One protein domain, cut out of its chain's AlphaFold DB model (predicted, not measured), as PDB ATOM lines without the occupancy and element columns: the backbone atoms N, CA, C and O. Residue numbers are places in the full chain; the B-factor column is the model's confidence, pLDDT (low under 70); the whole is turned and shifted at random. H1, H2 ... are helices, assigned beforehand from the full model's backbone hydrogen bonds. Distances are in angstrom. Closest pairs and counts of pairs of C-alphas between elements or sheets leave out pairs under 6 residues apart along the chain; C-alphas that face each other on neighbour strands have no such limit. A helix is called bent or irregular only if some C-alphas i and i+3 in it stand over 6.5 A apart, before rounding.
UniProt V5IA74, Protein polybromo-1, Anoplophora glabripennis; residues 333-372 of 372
ATOM      1  N   LEU A 333     362.221 203.827 316.998       70.75
ATOM      2  CA  LEU A 333     362.499 205.262 316.973       70.75
ATOM      3  C   LEU A 333     363.878 205.610 316.395       70.75
ATOM      4  O   LEU A 333     364.173 206.793 316.234       70.75
ATOM      5  N   GLN A 334     364.699 204.626 316.015       69.25
ATOM      6  CA  GLN A 334     366.058 204.862 315.510       69.25
ATOM      7  C   GLN A 334     366.091 205.791 314.281       69.25
ATOM      8  O   GLN A 334     366.971 206.640 314.157       69.25
ATOM      9  N   ASN A 335     365.079 205.696 313.414       75.31
ATOM     10  CA  ASN A 335     364.949 206.541 312.221       75.31
ATOM     11  C   ASN A 335     364.422 207.957 312.528       75.31
ATOM     12  O   ASN A 335     364.530 208.859 311.697       75.31
ATOM     13  N   VAL A 336     363.837 208.171 313.710       76.88
ATOM     14  CA  VAL A 336     363.238 209.456 314.106       76.88
ATOM     15  C   VAL A 336     364.314 210.466 314.493       76.88
ATOM     16  O   VAL A 336     364.173 211.655 314.209       76.88
ATOM     17  N   THR A 337     365.433 209.996 315.048       73.19
ATOM     18  CA  THR A 337     366.619 210.815 315.335       73.19
ATOM     19  C   THR A 337     367.136 211.513 314.075       73.19
ATOM     20  O   THR A 337     367.456 212.698 314.110       73.19
ATOM     21  N   THR A 338     367.125 210.823 312.929       78.88
ATOM     22  CA  THR A 338     367.524 211.392 311.631       78.88
ATOM     23  C   THR A 338     366.615 212.546 311.195       78.88
ATOM     24  O   THR A 338     367.097 213.513 310.612       78.88
ATOM     25  N   TRP A 339     365.314 212.478 311.499       80.19
ATOM     26  CA  TRP A 339     364.350 213.541 311.188       80.19
ATOM     27  C   TRP A 339     364.439 214.727 312.157       80.19
ATOM     28  O   TRP A 339     364.405 215.882 311.732       80.19
ATOM     29  N   LEU A 340     364.583 214.454 313.455       78.88
ATOM     30  CA  LEU A 340     364.760 215.488 314.480       78.88
ATOM     31  C   LEU A 340     366.086 216.249 314.314       78.88
ATOM     32  O   LEU A 340     366.198 217.408 314.728       78.88
ATOM     33  N   GLY A 341     367.086 215.616 313.691       80.50
ATOM     34  CA  GLY A 341     368.395 216.202 313.427       80.50
ATOM     35  C   GLY A 341     369.055 216.690 314.717       80.50
ATOM     36  O   GLY A 341     368.951 216.052 315.759       80.50
ATOM     37  N   ARG A 342     369.657 217.886 314.680       76.81
ATOM     38  CA  ARG A 342     370.361 218.486 315.836       76.81
ATOM     39  C   ARG A 342     369.482 218.734 317.066       76.81
ATOM     40  O   ARG A 342     370.010 219.084 318.117       76.81
ATOM     41  N   LYS A 343     368.152 218.647 316.936       72.50
ATOM     42  CA  LYS A 343     367.232 218.774 318.072       72.50
ATOM     43  C   LYS A 343     367.127 217.476 318.869       72.50
ATOM     44  O   LYS A 343     366.726 217.541 320.019       72.50
ATOM     45  N   ALA A 344     367.491 216.326 318.298       74.88
ATOM     46  CA  ALA A 344     367.544 215.073 319.049       74.88
ATOM     47  C   ALA A 344     368.661 215.097 320.103       74.88
ATOM     48  O   ALA A 344     368.439 214.664 321.226       74.88
ATOM     49  N   ASP A 345     369.811 215.685 319.762       74.88
ATOM     50  CA  ASP A 345     371.012 215.725 320.613       74.88
ATOM     51  C   ASP A 345     370.917 216.728 321.780       74.88
ATOM     52  O   ASP A 345     371.793 216.780 322.637       74.88
ATOM     53  N   GLN A 346     369.871 217.561 321.803       80.94
ATOM     54  CA  GLN A 346     369.630 218.566 322.851       80.94
ATOM     55  C   GLN A 346     368.830 218.014 324.035       80.94
ATOM     56  O   GLN A 346     368.611 218.726 325.014       80.94
ATOM     57  N   HIS A 347     368.367 216.770 323.936       79.38
ATOM     58  CA  HIS A 347     367.539 216.117 324.936       79.38
ATOM     59  C   HIS A 347     368.149 214.772 325.327       79.38
ATOM     60  O   HIS A 347     368.768 214.105 324.503       79.38
ATOM     61  N   ASP A 348     367.916 214.351 326.571       79.50
ATOM     62  CA  ASP A 348     368.500 213.121 327.128       79.50
ATOM     63  C   ASP A 348     368.109 211.861 326.344       79.50
ATOM     64  O   ASP A 348     368.851 210.881 326.302       79.50
ATOM     65  N   ASN A 349     366.930 211.867 325.715       81.69
ATOM     66  CA  ASN A 349     366.501 210.812 324.810       81.69
ATOM     67  C   ASN A 349     365.551 211.331 323.715       81.69
ATOM     68  O   ASN A 349     364.919 212.386 323.823       81.69
ATOM     69  N   VAL A 350     365.417 210.534 322.651       83.56
ATOM     70  CA  VAL A 350     364.563 210.829 321.485       83.56
ATOM     71  C   VAL A 350     363.098 211.023 321.893       83.56
ATOM     72  O   VAL A 350     362.392 211.851 321.322       83.56
ATOM     73  N   VAL A 351     362.639 210.296 322.914       85.62
ATOM     74  CA  VAL A 351     361.267 210.392 323.428       85.62
ATOM     75  C   VAL A 351     361.012 211.767 324.056       85.62
ATOM     76  O   VAL A 351     359.999 212.392 323.751       85.62
ATOM     77  N   ALA A 352     361.937 212.284 324.863       85.25
ATOM     78  CA  ALA A 352     361.868 213.612 325.462       85.25
ATOM     79  C   ALA A 352     361.884 214.702 324.384       85.25
ATOM     80  O   ALA A 352     361.057 215.610 324.428       85.25
ATOM     81  N   ALA A 353     362.731 214.555 323.357       86.38
ATOM     82  CA  ALA A 353     362.742 215.467 322.211       86.38
ATOM     83  C   ALA A 353     361.382 215.517 321.486       86.38
ATOM     84  O   ALA A 353     360.896 216.594 321.132       86.38
ATOM     85  N   LEU A 354     360.729 214.363 321.301       87.38
ATOM     86  CA  LEU A 354     359.394 214.281 320.699       87.38
ATOM     87  C   LEU A 354     358.315 214.929 321.576       87.38
ATOM     88  O   LEU A 354     357.445 215.630 321.054       87.38
ATOM     89  N   TRP A 355     358.383 214.742 322.895       87.94
ATOM     90  CA  TRP A 355     357.482 215.394 323.846       87.94
ATOM     91  C   TRP A 355     357.621 216.915 323.824       87.94
ATOM     92  O   TRP A 355     356.617 217.626 323.734       87.94
ATOM     93  N   THR A 356     358.854 217.426 323.831       88.19
ATOM     94  CA  THR A 356     359.119 218.864 323.721       88.19
ATOM     95  C   THR A 356     358.593 219.426 322.403       88.19
ATOM     96  O   THR A 356     357.913 220.453 322.405       88.19
ATOM     97  N   LEU A 357     358.832 218.737 321.282       88.62
ATOM     98  CA  LEU A 357     358.339 219.168 319.978       88.62
ATOM     99  C   LEU A 357     356.806 219.197 319.917       88.62
ATOM    100  O   LEU A 357     356.237 220.183 319.450       88.62
ATOM    101  N   ARG A 358     356.128 218.161 320.427       88.50
ATOM    102  CA  ARG A 358     354.659 218.123 320.505       88.50
ATOM    103  C   ARG A 358     354.118 219.312 321.295       88.50
ATOM    104  O   ARG A 358     353.199 219.981 320.827       88.50
ATOM    105  N   ASN A 359     354.682 219.580 322.472       87.44
ATOM    106  CA  ASN A 359     354.232 220.671 323.335       87.44
ATOM    107  C   ASN A 359     354.439 222.038 322.673       87.44
ATOM    108  O   ASN A 359     353.568 222.900 322.772       87.44
ATOM    109  N   GLN A 360     355.552 222.219 321.956       87.56
ATOM    110  CA  GLN A 360     355.816 223.440 321.202       87.56
ATOM    111  C   GLN A 360     354.798 223.638 320.071       87.56
ATOM    112  O   GLN A 360     354.179 224.695 319.991       87.56
ATOM    113  N   LEU A 361     354.548 222.608 319.255       88.00
ATOM    114  CA  LEU A 361     353.563 222.674 318.168       88.00
ATOM    115  C   LEU A 361     352.142 222.924 318.687       88.00
ATOM    116  O   LEU A 361     351.386 223.693 318.092       88.00
ATOM    117  N   LEU A 362     351.778 222.310 319.816       84.81
ATOM    118  CA  LEU A 362     350.483 222.530 320.455       84.81
ATOM    119  C   LEU A 362     350.355 223.974 320.955       84.81
ATOM    120  O   LEU A 362     349.343 224.625 320.703       84.81
ATOM    121  N   LYS A 363     351.397 224.499 321.609       84.94
ATOM    122  CA  LYS A 363     351.444 225.887 322.075       84.94
ATOM    123  C   LYS A 363     351.341 226.876 320.912       84.94
ATOM    124  O   LYS A 363     350.574 227.831 321.009       84.94
ATOM    125  N   ASP A 364     352.054 226.634 319.815       86.06
ATOM    126  CA  ASP A 364     352.005 227.482 318.619       86.06
ATOM    127  C   ASP A 364     350.616 227.455 317.973       86.06
ATOM    128  O   ASP A 364     350.071 228.506 317.643       86.06
ATOM    129  N   THR A 365     349.982 226.282 317.896       81.12
ATOM    130  CA  THR A 365     348.607 226.131 317.386       81.12
ATOM    131  C   THR A 365     347.591 226.905 318.229       81.12
ATOM    132  O   THR A 365     346.716 227.579 317.690       81.12
ATOM    133  N   LEU A 366     347.716 226.854 319.556       77.50
ATOM    134  CA  LEU A 366     346.825 227.579 320.465       77.50
ATOM    135  C   LEU A 366     347.089 229.095 320.469       77.50
ATOM    136  O   LEU A 366     346.164 229.878 320.677       77.50
ATOM    137  N   ASN A 367     348.328 229.524 320.216       76.62
ATOM    138  CA  ASN A 367     348.680 230.942 320.095       76.62
ATOM    139  C   ASN A 367     348.290 231.541 318.735       76.62
ATOM    140  O   ASN A 367     347.936 232.718 318.680       76.62
ATOM    141  N   LEU A 368     348.275 230.748 317.656       60.16
ATOM    142  CA  LEU A 368     347.760 231.167 316.346       60.16
ATOM    143  C   LEU A 368     346.309 231.668 316.438       60.16
ATOM    144  O   LEU A 368     345.958 232.648 315.789       60.16
ATOM    145  N   HIS A 369     345.499 231.075 317.316       54.94
ATOM    146  CA  HIS A 369     344.106 231.474 317.538       54.94
ATOM    147  C   HIS A 369     343.930 232.826 318.256       54.94
ATOM    148  O   HIS A 369     342.820 233.333 318.331       54.94
ATOM    149  N   LYS A 370     344.998 233.409 318.816       54.16
ATOM    150  CA  LYS A 370     344.961 234.748 319.436       54.16
ATOM    151  C   LYS A 370     345.362 235.870 318.476       54.16
ATOM    152  O   LYS A 370     345.317 237.033 318.864       54.16
ATOM    153  N   THR A 371     345.821 235.518 317.277       52.84
ATOM    154  CA  THR A 371     346.426 236.457 316.315       52.84
ATOM    155  C   THR A 371     345.609 236.591 315.022       52.84
ATOM    156  O   THR A 371     345.947 237.413 314.174       52.84
ATOM    157  N   LEU A 372     344.552 235.788 314.884       45.19
ATOM    158  CA  LEU A 372     343.487 235.888 313.883       45.19
ATOM    159  C   LEU A 372     342.225 236.378 314.592       45.19
ATOM    160  O   LEU A 372     341.469 237.141 313.953       45.19
TER     161      LEU A 372
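This is residues 333 to 372 of the 372 residues of the protein "Protein polybromo-1" of Anoplophora glabripennis (UniProt V5IA74). One long helix, H2, makes the length of this domain, and a small head at its first end holds the short, irregular helix H1 and the loop that leads from H1 to H2. The far part of H2 and the tail after it, residues 358 to 372, stick out from this head as a free arm. The printed part has 40 residues with two named helices, H1 then H2, and no named strand; its class is all helix. It is loose, with a radius of gyration of the C-alphas of 12.4 A, and its C-alphas span 38 by 16 by 15 A.

H1 is residues 333 to 343, with C-alpha 333 at (362.499, 205.262, 316.973) and 14.4 A from first to last C-alpha. It is irregular: C-alphas 339 and 342 are 9.1 A apart. After six residues H2 follows, residues 350 to 368, from C-alpha 350 at (364.563, 210.829, 321.485) to C-alpha 368 at (347.760, 231.167, 316.346), a length of 26.9 A.

H1 and H2 touch, H2 with residues 350 to 353 alone. Their closest C-alphas, those of Thr 337 and Val 350, are 6.5 A apart. The two helices run the same way at a steep tilt of 60 degrees. In H2 every O i to N i+4 pair is within hydrogen-bond range; in H1 2 of 7 such pairs are, beside 5 of 8 O i to N i+3 pairs.

The two C-alphas farthest apart, those of Gln 334 and Leu 372, are 38.4 A from each other. The printed part has no cut and ends at residue 372, the chain's last residue. The link from H1 to H2 is short. The mean pLDDT of the printed part is 77.7; residue 334 and residues 368 to 372 are under 70.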